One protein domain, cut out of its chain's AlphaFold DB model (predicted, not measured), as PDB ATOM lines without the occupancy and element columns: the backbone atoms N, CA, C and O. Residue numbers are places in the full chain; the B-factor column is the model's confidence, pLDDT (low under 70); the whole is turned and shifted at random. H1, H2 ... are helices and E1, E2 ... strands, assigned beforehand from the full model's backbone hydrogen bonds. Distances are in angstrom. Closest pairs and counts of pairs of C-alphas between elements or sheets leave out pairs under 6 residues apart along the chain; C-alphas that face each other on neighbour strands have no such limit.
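Overview. This is residues 57 to 88 and 171 to 246 of the 253 residues of an uncharacterized protein of bacterium (UniProt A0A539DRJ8). A twisted wall of four antiparallel strands has helices over both faces: H1 and the short H2 over one, H3 over the other, running across the strands. The strands follow one another in a meander, each the antiparallel neighbour of the one before, in the order E1 - E2 - E3 - E4. The printed part has 108 residues, with three named helices and four named strands along the chain as H1 H2 E1 E2 E3 E4 H3, a mixed class of helices and strands. It is compact, with a radius of gyration of the C-alphas of 13.5 A and spans of 39 by 30 by 25 A.

Arrangement. H1, residues 57 to 73, and H2, residues 79 to 82, lie on the same face of the sheet formed by E1, residues 174 to 179, E2, residues 184 to 192, E3, residues 201 to 210, and E4, residues 213 to 222. H1 has a height over the sheet of 9.3 A, and its closest C-alphas to E4 are those of Ile 69 and Val 214, 6.2 A apart. H1 and H2 only just touch, with 3 pairs of C-alphas within 8 A, the closest being Arg 70 and Val 81 at 5.6 A. E1 and E2 form a hairpin, with N 176 and O 187 within hydrogen-bond range at 2.8 A. E2 and E3 form another, with N 188 and O 205 at 2.9 A, and so do E3 and E4, with N 204 and O 220 at 2.8 A. H3, residues 232 to 244, lies on the opposite face from H1 at a height of 8.7 A and runs across the strands, at 80 degrees to E3 on the local plane. Its closest C-alphas to E1 are those of Leu 238 and Tyr 176, 5.6 A apart. H1 and H3 are apart. In H1 every O i to N i+4 pair is within hydrogen-bond range, in H3 7 of 9 are, and H2 is too short for such a pair.

Along the chain. H1 begins at C-alpha 57, (-19.086, 23.129, -25.197), and measures 24.4 A from first to last C-alpha. E1 measures 16.0 A, E2 26.3 A, E3 29.7 A and E4 27.7 A. H3 measures 18.2 A and ends at C-alpha 244, (-11.872, 47.381, -23.368).

Size, cuts and confidence. The C-alphas of Ala 57 and Ala 225, the two farthest apart, are 42.0 A from each other. Residues 89 to 170 are not printed, and C-alphas 88 and 171 are 8.7 A apart across the cut. Of the links that are printed whole, none is long. The mean pLDDT of the printed part is 93.5; residues 196 to 198 are under 70.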
ATOM      1  N   ALA A  57     -19.405  23.411 -23.795       96.00
ATOM      2  CA  ALA A  57     -19.086  23.129 -25.197       96.00
ATOM      3  C   ALA A  57     -18.073  24.122 -25.803       96.00
ATOM      4  O   ALA A  57     -17.305  23.754 -26.694       96.00
ATOM      5  N   LEU A  58     -18.085  25.381 -25.350       96.19
ATOM      6  CA  LEU A  58     -17.084  26.365 -25.746       96.19
ATOM      7  C   LEU A  58     -15.767  26.107 -25.006       96.19
ATOM      8  O   LEU A  58     -14.735  26.078 -25.667       96.19
ATOM      9  N   SER A  59     -15.799  25.843 -23.695       97.00
ATOM     10  CA  SER A  59     -14.601  25.481 -22.922       97.00
ATOM     11  C   SER A  59     -13.857  24.299 -23.541       97.00
ATOM     12  O   SER A  59     -12.667  24.392 -23.827       97.00
ATOM     13  N   GLU A  60     -14.557  23.199 -23.833       96.50
ATOM     14  CA  GLU A  60     -13.963  22.009 -24.452       96.50
ATOM     15  C   GLU A  60     -13.291  22.335 -25.791       96.50
ATOM     16  O   GLU A  60     -12.182  21.875 -26.068       96.50
ATOM     17  N   ARG A  61     -13.942  23.166 -26.613       97.19
ATOM     18  CA  ARG A  61     -13.402  23.592 -27.907       97.19
ATOM     19  C   ARG A  61     -12.152  24.448 -27.746       97.19
ATOM     20  O   ARG A  61     -11.156  24.184 -28.408       97.19
ATOM     21  N   ILE A  62     -12.197  25.437 -26.856       97.94
ATOM     22  CA  ILE A  62     -11.050  26.298 -26.565       97.94
ATOM     23  C   ILE A  62      -9.879  25.460 -26.049       97.94
ATOM     24  O   ILE A  62      -8.758  25.626 -26.521       97.94
ATOM     25  N   GLY A  63     -10.136  24.531 -25.127       97.88
ATOM     26  CA  GLY A  63      -9.116  23.632 -24.599       97.88
ATOM     27  C   GLY A  63      -8.476  22.774 -25.693       97.88
ATOM     28  O   GLY A  63      -7.254  22.636 -25.727       97.88
ATOM     29  N   ALA A  64      -9.278  22.247 -26.624       97.62
ATOM     30  CA  ALA A  64      -8.776  21.490 -27.769       97.62
ATOM     31  C   ALA A  64      -7.912  22.351 -28.710       97.62
ATOM     32  O   ALA A  64      -6.835  21.911 -29.117       97.62
ATOM     33  N   ASP A  65      -8.344  23.577 -29.012       98.31
ATOM     34  CA  ASP A  65      -7.602  24.510 -29.867       98.31
ATOM     35  C   ASP A  65      -6.253  24.900 -29.231       98.31
ATOM     36  O   ASP A  65      -5.209  24.797 -29.879       98.31
ATOM     37  N   LEU A  66      -6.240  25.270 -27.943       98.50
ATOM     38  CA  LEU A  66      -5.014  25.607 -27.205       98.50
ATOM     39  C   LEU A  66      -4.053  24.416 -27.128       98.50
ATOM     40  O   LEU A  66      -2.849  24.572 -27.349       98.50
ATOM     41  N   ALA A  67      -4.576  23.215 -26.866       98.12
ATOM     42  CA  ALA A  67      -3.778  21.994 -26.867       98.12
ATOM     43  C   ALA A  67      -3.161  21.723 -28.248       98.12
ATOM     44  O   ALA A  67      -1.980  21.386 -28.330       98.12
ATOM     45  N   ALA A  68      -3.920  21.911 -29.333       98.25
ATOM     46  CA  ALA A  68      -3.424  21.735 -30.694       98.25
ATOM     47  C   ALA A  68      -2.339  22.763 -31.057       98.25
ATOM     48  O   ALA A  68      -1.325  22.389 -31.651       98.25
ATOM     49  N   ILE A  69      -2.513  24.035 -30.672       98.50
ATOM     50  CA  ILE A  69      -1.514  25.097 -30.876       98.50
ATOM     51  C   ILE A  69      -0.211  24.730 -30.162       98.50
ATOM     52  O   ILE A  69       0.839  24.645 -30.802       98.50
ATOM     53  N   ARG A  70      -0.287  24.450 -28.856       98.25
ATOM     54  CA  ARG A  70       0.879  24.133 -28.017       98.25
ATOM     55  C   ARG A  70       1.578  22.852 -28.467       98.25
ATOM     56  O   ARG A  70       2.801  22.817 -28.517       98.25
ATOM     57  N   ALA A  71       0.829  21.821 -28.861       98.19
ATOM     58  CA  ALA A  71       1.408  20.576 -29.365       98.19
ATOM     59  C   ALA A  71       2.113  20.752 -30.719       98.19
ATOM     60  O   ALA A  71       3.128  20.108 -30.967       98.19
ATOM     61  N   ARG A  72       1.574  21.598 -31.607       98.31
ATOM     62  CA  ARG A  72       2.125  21.795 -32.956       98.31
ATOM     63  C   ARG A  72       3.308  22.758 -32.984       98.31
ATOM     64  O   ARG A  72       4.218  22.546 -33.776       98.31
ATOM     65  N   PHE A  73       3.272  23.817 -32.178       98.12
ATOM     66  CA  PHE A  73       4.225  24.928 -32.256       98.12
ATOM     67  C   PHE A  73       5.083  25.105 -31.002       98.12
ATOM     68  O   PHE A  73       6.001  25.921 -31.019       98.12
ATOM     69  N   GLY A  74       4.828  24.355 -29.926       97.69
ATOM     70  CA  GLY A  74       5.530  24.525 -28.654       97.69
ATOM     71  C   GLY A  74       7.034  24.256 -28.723       97.69
ATOM     72  O   GLY A  74       7.792  24.951 -28.057       97.69
ATOM     73  N   ASP A  75       7.479  23.319 -29.565       97.88
ATOM     74  CA  ASP A  75       8.911  23.023 -29.724       97.88
ATOM     75  C   ASP A  75       9.665  24.170 -30.425       97.88
ATOM     76  O   ASP A  75      10.771  24.530 -30.018       97.88
ATOM     77  N   ASP A  76       9.053  24.778 -31.446       98.06
ATOM     78  CA  ASP A  76       9.643  25.889 -32.208       98.06
ATOM     79  C   ASP A  76       9.465  27.242 -31.493       98.06
ATOM     80  O   ASP A  76      10.262  28.172 -31.667       98.06
ATOM     81  N   HIS A  77       8.406  27.374 -30.692       97.00
ATOM     82  CA  HIS A  77       7.991  28.602 -30.014       97.00
ATOM     83  C   HIS A  77       7.635  28.312 -28.547       97.00
ATOM     84  O   HIS A  77       6.463  28.403 -28.168       97.00
ATOM     85  N   PRO A  78       8.626  28.008 -27.687       97.12
ATOM     86  CA  PRO A  78       8.396  27.537 -26.315       97.12
ATOM     87  C   PRO A  78       7.559  28.494 -25.464       97.12
ATOM     88  O   PRO A  78       6.777  28.060 -24.624       97.12
ATOM     89  N   LYS A  79       7.627  29.797 -25.750       96.19
ATOM     90  CA  LYS A  79       6.805  30.818 -25.092       96.19
ATOM     91  C   LYS A  79       5.306  30.601 -25.255       96.19
ATOM     92  O   LYS A  79       4.555  30.886 -24.335       96.19
ATOM     93  N   THR A  80       4.858  30.004 -26.356       96.25
ATOM     94  CA  THR A  80       3.433  29.676 -26.551       96.25
ATOM     95  C   THR A  80       2.919  28.604 -25.579       96.25
ATOM     96  O   THR A  80       1.714  28.494 -25.365       96.25
ATOM     97  N   VAL A  81       3.817  27.835 -24.954       97.62
ATOM     98  CA  VAL A  81       3.490  26.857 -23.901       97.62
ATOM     99  C   VAL A  81       3.523  27.491 -22.506       97.62
ATOM    100  O   VAL A  81       2.864  26.993 -21.603       97.62
ATOM    101  N   GLU A  82       4.278  28.578 -22.331       96.12
ATOM    102  CA  GLU A  82       4.436  29.293 -21.054       96.12
ATOM    103  C   GLU A  82       3.364  30.366 -20.819       96.12
ATOM    104  O   GLU A  82       3.178  30.808 -19.688       96.12
ATOM    105  N   ILE A  83       2.708  30.831 -21.884       97.12
ATOM    106  CA  ILE A  83       1.687  31.875 -21.812       97.12
ATOM    107  C   ILE A  83       0.318  31.220 -21.629       97.12
ATOM    108  O   ILE A  83      -0.137  30.458 -22.491       97.12
ATOM    109  N   ASP A  84      -0.337  31.581 -20.532       96.94
ATOM    110  CA  ASP A  84      -1.713  31.213 -20.226       96.94
ATOM    111  C   ASP A  84      -2.651  32.408 -20.435       96.94
ATOM    112  O   ASP A  84      -2.246  33.574 -20.370       96.94
ATOM    113  N   PHE A  85      -3.926  32.120 -20.675       96.75
ATOM    114  CA  PHE A  85      -4.983  33.108 -20.552       96.75
ATOM    115  C   PHE A  85      -5.093  33.594 -19.111       96.75
ATOM    116  O   PHE A  85      -5.120  32.808 -18.167       96.75
ATOM    117  N   MET A  86      -5.219  34.905 -18.963       94.62
ATOM    118  CA  MET A  86      -5.594  35.539 -17.711       94.62
ATOM    119  C   MET A  86      -6.834  36.381 -17.950       94.62
ATOM    120  O   MET A  86      -6.910  37.098 -18.948       94.62
ATOM    121  N   LEU A  87      -7.782  36.338 -17.018       93.94
ATOM    122  CA  LEU A  87      -8.914  37.258 -17.014       93.94
ATOM    123  C   LEU A  87      -8.465  38.686 -16.663       93.94
ATOM    124  O   LEU A  87      -7.542  38.866 -15.861       93.94
ATOM    125  N   PRO A  88      -9.167  39.729 -17.150       92.69
ATOM    126  CA  PRO A  88      -8.890  41.104 -16.723       92.69
ATOM    127  C   PRO A  88      -9.321  41.360 -15.264       92.69
ATOM    128  O   PRO A  88      -9.064  42.434 -14.712       92.69
ATOM    129  N   ASP A 171      -0.767  44.647 -18.061       79.06
ATOM    130  CA  ASP A 171      -1.147  44.028 -19.330       79.06
ATOM    131  C   ASP A 171      -0.747  42.546 -19.406       79.06
ATOM    132  O   ASP A 171      -1.515  41.779 -19.970       79.06
ATOM    133  N   TRP A 172       0.349  42.162 -18.725       88.25
ATOM    134  CA  TRP A 172       0.884  40.797 -18.536       88.25
ATOM    135  C   TRP A 172       1.012  39.964 -19.829       88.25
ATOM    136  O   TRP A 172       0.470  40.295 -20.878       88.25
ATOM    137  N   SER A 173       1.772  38.872 -19.796       94.44
ATOM    138  CA  SER A 173       1.703  37.906 -20.900       94.44
ATOM    139  C   SER A 173       0.326  37.242 -20.889       94.44
ATOM    140  O   SER A 173      -0.172  36.904 -19.816       94.44
ATOM    141  N   ASN A 174      -0.309  37.101 -22.052       96.81
ATOM    142  CA  ASN A 174      -1.691  36.627 -22.136       96.81
ATOM    143  C   ASN A 174      -2.006  36.008 -23.510       96.81
ATOM    144  O   ASN A 174      -1.290  36.224 -24.494       96.81
ATOM    145  N   VAL A 175      -3.115  35.276 -23.587       98.25
ATOM    146  CA  VAL A 175      -3.710  34.760 -24.821       98.25
ATOM    147  C   VAL A 175      -4.997  35.524 -25.109       98.25
ATOM    148  O   VAL A 175      -5.974  35.392 -24.393       98.25
ATOM    149  N   TYR A 176      -5.066  36.295 -26.185       97.81
ATOM    150  CA  TYR A 176      -6.294  37.005 -26.548       97.81
ATOM    151  C   TYR A 176      -7.073  36.208 -27.594       97.81
ATOM    152  O   TYR A 176      -6.581  36.069 -28.718       97.81
ATOM    153  N   PRO A 177      -8.270  35.690 -27.278       97.88
ATOM    154  CA  PRO A 177      -9.079  34.961 -28.241       97.88
ATOM    155  C   PRO A 177     -10.047  35.875 -29.004       97.88
ATOM    156  O   PRO A 177     -10.497  36.913 -28.518       97.88
ATOM    157  N   ALA A 178     -10.452  35.430 -30.187       97.06
ATOM    158  CA  ALA A 178     -11.702  35.829 -30.818       97.06
ATOM    159  C   ALA A 178     -12.391  34.580 -31.363       97.06
ATOM    160  O   ALA A 178     -11.811  33.856 -32.172       97.06
ATOM    161  N   MET A 179     -13.625  34.344 -30.916       95.50
ATOM    162  CA  MET A 179     -14.388  33.146 -31.251       95.50
ATOM    163  C   MET A 179     -15.589  33.510 -32.115       95.50
ATOM    164  O   MET A 179     -16.541  34.128 -31.645       95.50
ATOM    165  N   ASP A 180     -15.555  33.078 -33.368       91.56
ATOM    166  CA  ASP A 180     -16.724  32.930 -34.227       91.56
ATOM    167  C   ASP A 180     -16.883  31.435 -34.568       91.56
ATOM    168  O   ASP A 180     -15.871  30.727 -34.654       91.56
ATOM    169  N   PRO A 181     -18.109  30.912 -34.781       84.94
ATOM    170  CA  PRO A 181     -18.311  29.518 -35.185       84.94
ATOM    171  C   PRO A 181     -17.461  29.066 -36.382       84.94
ATOM    172  O   PRO A 181     -17.139  27.883 -36.485       84.94
ATOM    173  N   SER A 182     -17.113  29.995 -37.275       89.00
ATOM    174  CA  SER A 182     -16.343  29.749 -38.497       89.00
ATOM    175  C   SER A 182     -14.931  30.340 -38.498       89.00
ATOM    176  O   SER A 182     -14.151  30.018 -39.392       89.00
ATOM    177  N   ASP A 183     -14.591  31.180 -37.519       94.38
ATOM    178  CA  ASP A 183     -13.326  31.915 -37.471       94.38
ATOM    179  C   ASP A 183     -12.842  32.057 -36.021       94.38
ATOM    180  O   ASP A 183     -13.226  32.974 -35.291       94.38
ATOM    181  N   ARG A 184     -12.001  31.110 -35.591       97.81
ATOM    182  CA  ARG A 184     -11.408  31.098 -34.247       97.81
ATOM    183  C   ARG A 184      -9.963  31.543 -34.336       97.81
ATOM    184  O   ARG A 184      -9.198  31.030 -35.155       97.81
ATOM    185  N   ARG A 185      -9.598  32.533 -33.530       98.50
ATOM    186  CA  ARG A 185      -8.328  33.254 -33.646       98.50
ATOM    187  C   ARG A 185      -7.731  33.461 -32.264       98.50
ATOM    188  O   ARG A 185      -8.465  33.746 -31.322       98.50
ATOM    189  N   TYR A 186      -6.411  33.359 -32.167       98.69
ATOM    190  CA  TYR A 186      -5.677  33.474 -30.910       98.69
ATOM    191  C   TYR A 186      -4.439  34.335 -31.113       98.69
ATOM    192  O   TYR A 186      -3.621  34.053 -31.988       98.69
ATOM    193  N   LEU A 187      -4.285  35.370 -30.296       98.56
ATOM    194  CA  LEU A 187      -3.048  36.128 -30.196       98.56
ATOM    195  C   LEU A 187      -2.355  35.776 -28.887       98.56
ATOM    196  O   LEU A 187      -2.811  36.187 -27.826       98.56
ATOM    197  N   PHE A 188      -1.235  35.074 -28.972       98.50
ATOM    198  CA  PHE A 188      -0.337  34.900 -27.839       98.50
ATOM    199  C   PHE A 188       0.561  36.126 -27.763       98.50
ATOM    200  O   PHE A 188       1.123  36.557 -28.775       98.50
ATOM    201  N   PHE A 189       0.671  36.681 -26.567       97.00
ATOM    202  CA  PHE A 189       1.438  37.878 -26.286       97.00
ATOM    203  C   PHE A 189       2.354  37.631 -25.097       97.00
ATOM    204  O   PHE A 189       1.897  37.262 -24.017       97.00
ATOM    205  N   GLU A 190       3.643  37.864 -25.304       95.75
ATOM    206  CA  GLU A 190       4.621  37.959 -24.232       95.75
ATOM    207  C   GLU A 190       5.019  39.421 -24.060       95.75
ATOM    208  O   GLU A 190       5.572  40.019 -24.985       95.75
ATOM    209  N   GLY A 191       4.753  39.976 -22.879       92.44
ATOM    210  CA  GLY A 191       5.307  41.258 -22.456       92.44
ATOM    211  C   GLY A 191       6.571  41.034 -21.629       92.44
ATOM    212  O   GLY A 191       6.554  40.273 -20.661       92.44
ATOM    213  N   ALA A 192       7.665  41.705 -21.981       86.38
ATOM    214  CA  ALA A 192       8.964  41.565 -21.330       86.38
ATOM    215  C   ALA A 192       9.686  42.917 -21.155       86.38
ATOM    216  O   ALA A 192       9.200  43.989 -21.536       86.38
ATOM    217  N   GLY A 193      10.860  42.855 -20.524       82.56
ATOM    218  CA  GLY A 193      11.760  43.989 -20.337       82.56
ATOM    219  C   GLY A 193      11.793  44.556 -18.915       82.56
ATOM    220  O   GLY A 193      11.465  43.894 -17.933       82.56
ATOM    221  N   ASP A 194      12.267  45.794 -18.803       75.62
ATOM    222  CA  ASP A 194      12.623  46.470 -17.547       75.62
ATOM    223  C   ASP A 194      11.466  47.236 -16.883       75.62
ATOM    224  O   ASP A 194      11.589  47.712 -15.751       75.62
ATOM    225  N   CYS A 195      10.322  47.344 -17.559       75.62
ATOM    226  CA  CYS A 195       9.110  47.903 -16.981       75.62
ATOM    227  C   CYS A 195       8.308  46.798 -16.272       75.62
ATOM    228  O   CYS A 195       8.060  45.767 -16.896       75.62
ATOM    229  N   PRO A 196       7.796  47.008 -15.039       65.00
ATOM    230  CA  PRO A 196       6.968  46.018 -14.337       65.00
ATOM    231  C   PRO A 196       5.732  45.528 -15.110       65.00
ATOM    232  O   PRO A 196       5.167  44.502 -14.752       65.00
ATOM    233  N   ALA A 197       5.308  46.262 -16.143       67.44
ATOM    234  CA  ALA A 197       4.188  45.913 -17.012       67.44
ATOM    235  C   ALA A 197       4.602  45.267 -18.355       67.44
ATOM    236  O   ALA A 197       3.726  45.019 -19.176       67.44
ATOM    237  N   GLY A 198       5.897  45.010 -18.596       64.44
ATOM    238  CA  GLY A 198       6.385  44.340 -19.813       64.44
ATOM    239  C   GLY A 198       6.392  45.214 -21.073       64.44
ATOM    240  O   GLY A 198       6.090  44.742 -22.160       64.44
ATOM    241  N   CYS A 199       6.662  46.517 -20.936       76.62
ATOM    242  CA  CYS A 199       6.392  47.489 -22.002       76.62
ATOM    243  C   CYS A 199       7.463  47.602 -23.102       76.62
ATOM    244  O   CYS A 199       7.183  48.225 -24.129       76.62
ATOM    245  N   THR A 200       8.690  47.122 -22.884       82.50
ATOM    246  CA  THR A 200       9.836  47.457 -23.754       82.50
ATOM    247  C   THR A 200      10.143  46.389 -24.796       82.50
ATOM    248  O   THR A 200      10.575  46.732 -25.898       82.50
ATOM    249  N   GLU A 201       9.834  45.131 -24.498       91.38
ATOM    250  CA  GLU A 201      10.016  43.995 -25.398       91.38
ATOM    251  C   GLU A 201       8.691  43.244 -25.497       91.38
ATOM    252  O   GLU A 201       8.055  42.976 -24.482       91.38
ATOM    253  N   ASN A 202       8.243  42.954 -26.717       94.06
ATOM    254  CA  ASN A 202       6.959  42.294 -26.927       94.06
ATOM    255  C   ASN A 202       7.077  41.241 -28.017       94.06
ATOM    256  O   ASN A 202       7.499  41.576 -29.125       94.06
ATOM    257  N   SER A 203       6.614  40.030 -27.743       96.25
ATOM    258  CA  SER A 203       6.553  38.957 -28.734       96.25
ATOM    259  C   SER A 203       5.103  38.570 -28.986       96.25
ATOM    260  O   SER A 203       4.310  38.426 -28.057       96.25
ATOM    261  N   TYR A 204       4.749  38.430 -30.258       97.69
ATOM    262  CA  TYR A 204       3.399  38.125 -30.708       97.69
ATOM    263  C   TYR A 204       3.415  36.883 -31.588       97.69
ATOM    264  O   TYR A 204       4.178  36.829 -32.554       97.69
ATOM    265  N   TRP A 205       2.509  35.943 -31.317       98.50
ATOM    266  CA  TRP A 205       2.221  34.803 -32.188       98.50
ATOM    267  C   TRP A 205       0.730  34.779 -32.490       98.50
ATOM    268  O   TRP A 205      -0.095  34.701 -31.577       98.50
ATOM    269  N   TYR A 206       0.382  34.874 -33.771       98.69
ATOM    270  CA  TYR A 206      -1.006  34.961 -34.198       98.69
ATOM    271  C   TYR A 206      -1.447  33.692 -34.920       98.69
ATOM    272  O   TYR A 206      -0.934  33.360 -35.990       98.69
ATOM    273  N   PHE A 207      -2.418  33.001 -34.332       98.69
ATOM    274  CA  PHE A 207      -2.954  31.740 -34.823       98.69
ATOM    275  C   PHE A 207      -4.403  31.886 -35.274       98.69
ATOM    276  O   PHE A 207      -5.177  32.670 -34.715       98.69
ATOM    277  N   ARG A 208      -4.783  31.069 -36.256       98.44
ATOM    278  CA  ARG A 208      -6.170  30.864 -36.678       98.44
ATOM    279  C   ARG A 208      -6.470  29.379 -36.778       98.44
ATOM    280  O   ARG A 208      -5.586  28.589 -37.104       98.44
ATOM    281  N   MET A 209      -7.722  29.026 -36.528       97.88
ATOM    282  CA  MET A 209      -8.244  27.692 -36.791       97.88
ATOM    283  C   MET A 209      -8.901  27.691 -38.170       97.88
ATOM    284  O   MET A 209      -9.932  28.332 -38.368       97.88
ATOM    285  N   GLU A 210      -8.324  26.961 -39.120       95.19
ATOM    286  CA  GLU A 210      -8.866  26.787 -40.467       95.19
ATOM    287  C   GLU A 210      -9.240  25.316 -40.665       95.19
ATOM    288  O   GLU A 210      -8.376  24.448 -40.676       95.19
ATOM    289  N   ASN A 211     -10.536  25.012 -40.812       92.81
ATOM    290  CA  ASN A 211     -11.040  23.633 -40.930       92.81
ATOM    291  C   ASN A 211     -10.555  22.698 -39.800       92.81
ATOM    292  O   ASN A 211     -10.182  21.558 -40.059       92.81
ATOM    293  N   GLU A 212     -10.567  23.186 -38.555       94.38
ATOM    294  CA  GLU A 212     -10.055  22.474 -37.366       94.38
ATOM    295  C   GLU A 212      -8.529  22.235 -37.363       94.38
ATOM    296  O   GLU A 212      -8.014  21.542 -36.487       94.38
ATOM    297  N   GLU A 213      -7.779  22.843 -38.286       96.19
ATOM    298  CA  GLU A 213      -6.316  22.859 -38.260       96.19
ATOM    299  C   GLU A 213      -5.772  24.198 -37.758       96.19
ATOM    300  O   GLU A 213      -6.274  25.269 -38.094       96.19
ATOM    301  N   VAL A 214      -4.691  24.140 -36.980       97.94
ATOM    302  CA  VAL A 214      -3.994  25.342 -36.508       97.94
ATOM    303  C   VAL A 214      -3.091  25.900 -37.608       97.94
ATOM    304  O   VAL A 214      -2.173  25.216 -38.071       97.94
ATOM    305  N   VAL A 215      -3.282  27.170 -37.953       98.12
ATOM    306  CA  VAL A 215      -2.440  27.932 -38.879       98.12
ATOM    307  C   VAL A 215      -1.747  29.064 -38.124       98.12
ATOM    308  O   VAL A 215      -2.405  29.918 -37.531       98.12
ATOM    309  N   LEU A 216      -0.412  29.095 -38.169       98.38
ATOM    310  CA  LEU A 216       0.368  30.256 -37.736       98.38
ATOM    311  C   LEU A 216       0.328  31.310 -38.846       98.38
ATOM    312  O   LEU A 216       0.924  31.124 -39.906       98.38
ATOM    313  N   VAL A 217      -0.375  32.414 -38.603       98.38
ATOM    314  CA  VAL A 217      -0.496  33.527 -39.558       98.38
ATOM    315  C   VAL A 217       0.778  34.362 -39.581       98.38
ATOM    316  O   VAL A 217       1.214  34.814 -40.641       98.38
ATOM    317  N   GLY A 218       1.391  34.568 -38.416       97.94
ATOM    318  CA  GLY A 218       2.659  35.268 -38.328       97.94
ATOM    319  C   GLY A 218       3.139  35.498 -36.906       97.94
ATOM    320  O   GLY A 218       2.431  35.250 -35.928       97.94
ATOM    321  N   MET A 219       4.376  35.983 -36.834       97.62
ATOM    322  CA  MET A 219       5.063  36.341 -35.602       97.62
ATOM    323  C   MET A 219       5.665  37.732 -35.712       97.62
ATOM    324  O   MET A 219       6.070  38.152 -36.801       97.62
ATOM    325  N   LEU A 220       5.735  38.436 -34.588       96.56
ATOM    326  CA  LEU A 220       6.356  39.752 -34.512       96.56
ATOM    327  C   LEU A 220       7.033  39.939 -33.157       96.56
ATOM    328  O   LEU A 220       6.407  39.723 -32.127       96.56
ATOM    329  N   GLU A 221       8.283  40.386 -33.173       94.75
ATOM    330  CA  GLU A 221       9.056  40.729 -31.978       94.75
ATOM    331  C   GLU A 221       9.388  42.221 -32.007       94.75
ATOM    332  O   GLU A 221       9.876  42.730 -33.020       94.75
ATOM    333  N   TYR A 222       9.123  42.927 -30.907       89.06
ATOM    334  CA  TYR A 222       9.486  44.327 -30.729       89.06
ATOM    335  C   TYR A 222      10.724  44.492 -29.847       89.06
ATOM    336  O   TYR A 222      10.820  43.819 -28.822       89.06
ATOM    337  N   PRO A 223      11.607  45.452 -30.187       85.31
ATOM    338  CA  PRO A 223      11.478  46.418 -31.288       85.31
ATOM    339  C   PRO A 223      11.693  45.796 -32.683       85.31
ATOM    340  O   PRO A 223      12.705  45.149 -32.937       85.31
ATOM    341  N   HIS A 224      10.764  46.047 -33.614       82.31
ATOM    342  CA  HIS A 224      10.831  45.527 -34.981       82.31
ATOM    343  C   HIS A 224      11.284  46.602 -35.980       82.31
ATOM    344  O   HIS A 224      10.687  47.675 -36.059       82.31
ATOM    345  N   ALA A 225      12.306  46.315 -36.792       82.00
ATOM    346  CA  ALA A 225      12.839  47.269 -37.775       82.00
ATOM    347  C   ALA A 225      12.086  47.287 -39.126       82.00
ATOM    348  O   ALA A 225      12.260  48.219 -39.908       82.00
ATOM    349  N   GLY A 226      11.271  46.266 -39.419       84.31
ATOM    350  CA  GLY A 226      10.693  46.004 -40.748       84.31
ATOM    351  C   GLY A 226       9.310  46.601 -41.038       84.31
ATOM    352  O   GLY A 226       8.742  46.302 -42.085       84.31
ATOM    353  N   GLY A 227       8.771  47.449 -40.156       91.94
ATOM    354  CA  GLY A 227       7.366  47.868 -40.222       91.94
ATOM    355  C   GLY A 227       6.398  46.749 -39.817       91.94
ATOM    356  O   GLY A 227       6.781  45.595 -39.666       91.94
ATOM    357  N   GLU A 228       5.132  47.092 -39.588       95.38
ATOM    358  CA  GLU A 228       4.143  46.120 -39.110       95.38
ATOM    359  C   GLU A 228       3.641  45.228 -40.259       95.38
ATOM    360  O   GLU A 228       3.261  45.746 -41.316       95.38
ATOM    361  N   PRO A 229       3.608  43.894 -40.087       96.06
ATOM    362  CA  PRO A 229       3.058  43.005 -41.099       96.06
ATOM    363  C   PRO A 229       1.535  43.177 -41.204       96.06
ATOM    364  O   PRO A 229       0.865  43.553 -40.243       96.06
ATOM    365  N   ALA A 230       0.961  42.860 -42.369       97.38
ATOM    366  CA  ALA A 230      -0.451  43.140 -42.669       97.38
ATOM    367  C   ALA A 230      -1.448  42.529 -41.660       97.38
ATOM    368  O   ALA A 230      -2.469  43.144 -41.353       97.38
ATOM    369  N   TRP A 231      -1.135  41.349 -41.113       96.94
ATOM    370  CA  TRP A 231      -1.970  40.650 -40.129       96.94
ATOM    371  C   TRP A 231      -1.976  41.317 -38.743       96.94
ATOM    372  O   TRP A 231      -2.875  41.071 -37.942       96.94
ATOM    373  N   PHE A 232      -0.994  42.168 -38.430       97.25
ATOM    374  CA  PHE A 232      -0.778  42.642 -37.061       97.25
ATOM    375  C   PHE A 232      -1.898  43.553 -36.554       97.25
ATOM    376  O   PHE A 232      -2.290  43.480 -35.391       97.25
ATOM    377  N   SER A 233      -2.473  44.371 -37.437       97.12
ATOM    378  CA  SER A 233      -3.585  45.262 -37.082       97.12
ATOM    379  C   SER A 233      -4.834  44.503 -36.606       97.12
ATOM    380  O   SER A 233      -5.501  44.949 -35.663       97.12
ATOM    381  N   GLU A 234      -5.109  43.352 -37.231       97.25
ATOM    382  CA  GLU A 234      -6.171  42.415 -36.866       97.25
ATOM    383  C   GLU A 234      -5.849  41.729 -35.538       97.25
ATOM    384  O   GLU A 234      -6.667  41.778 -34.623       97.25
ATOM    385  N   ALA A 235      -4.643  41.173 -35.393       97.44
ATOM    386  CA  ALA A 235      -4.202  40.546 -34.150       97.44
ATOM    387  C   ALA A 235      -4.316  41.508 -32.955       97.44
ATOM    388  O   ALA A 235      -4.936  41.183 -31.943       97.44
ATOM    389  N   LEU A 236      -3.813  42.739 -33.086       96.31
ATOM    390  CA  LEU A 236      -3.922  43.752 -32.035       96.31
ATOM    391  C   LEU A 236      -5.371  44.133 -31.702       96.31
ATOM    392  O   LEU A 236      -5.622  44.652 -30.615       96.31
ATOM    393  N   ALA A 237      -6.333  43.906 -32.601       97.19
ATOM    394  CA  ALA A 237      -7.739  44.135 -32.284       97.19
ATOM    395  C   ALA A 237      -8.240  43.181 -31.190       97.19
ATOM    396  O   ALA A 237      -9.064  43.606 -30.384       97.19
ATOM    397  N   LEU A 238      -7.709  41.954 -31.106       97.19
ATOM    398  CA  LEU A 238      -8.058  40.991 -30.053       97.19
ATOM    399  C   LEU A 238      -7.601  41.512 -28.685       97.19
ATOM    400  O   LEU A 238      -8.406  41.601 -27.760       97.19
ATOM    401  N   ARG A 239      -6.345  41.976 -28.584       95.31
ATOM    402  CA  ARG A 239      -5.818  42.605 -27.359       95.31
ATOM    403  C   ARG A 239      -6.588  43.867 -26.982       95.31
ATOM    404  O   ARG A 239      -6.941  44.038 -25.822       95.31
ATOM    405  N   ARG A 240      -6.903  44.744 -27.943       95.06
ATOM    406  CA  ARG A 240      -7.708  45.951 -27.671       95.06
ATOM    407  C   ARG A 240      -9.117  45.614 -27.190       95.06
ATOM    408  O   ARG A 240      -9.622  46.304 -26.312       95.06
ATOM    409  N   ASN A 241      -9.744  44.581 -27.759       93.94
ATOM    410  CA  ASN A 241     -11.055  44.122 -27.312       93.94
ATOM    411  C   ASN A 241     -10.984  43.672 -25.853       93.94
ATOM    412  O   ASN A 241     -11.715  44.195 -25.025       93.94
ATOM    413  N   TYR A 242     -10.024  42.807 -25.523       93.75
ATOM    414  CA  TYR A 242      -9.733  42.409 -24.146       93.75
ATOM    415  C   TYR A 242      -9.507  43.608 -23.222       93.75
ATOM    416  O   TYR A 242     -10.145  43.715 -22.173       93.75
ATOM    417  N   GLN A 243      -8.704  44.579 -23.655       90.81
ATOM    418  CA  GLN A 243      -8.427  45.759 -22.851       90.81
ATOM    419  C   GLN A 243      -9.655  46.647 -22.611       90.81
ATOM    420  O   GLN A 243      -9.725  47.347 -21.604       90.81
ATOM    421  N   HIS A 244     -10.640  46.613 -23.508       88.19
ATOM    422  CA  HIS A 244     -11.872  47.381 -23.368       88.19
ATOM    423  C   HIS A 244     -12.790  46.869 -22.248       88.19
ATOM    424  O   HIS A 244     -13.684  47.600 -21.813       88.19
ATOM    425  N   HIS A 245     -12.562  45.641 -21.776       83.19
ATOM    426  CA  HIS A 245     -13.274  45.064 -20.643       83.19
ATOM    427  C   HIS A 245     -12.562  45.295 -19.298       83.19
ATOM    428  O   HIS A 245     -13.163  45.058 -18.250       83.19
ATOM    429  N   TYR A 246     -11.327  45.821 -19.277       81.81
ATOM    430  CA  TYR A 246     -10.660  46.152 -18.012       81.81
ATOM    431  C   TYR A 246     -11.479  47.154 -17.201       81.81
ATOM    432  O   TYR A 246     -11.671  48.301 -17.607       81.81
TER     433      TYR A 246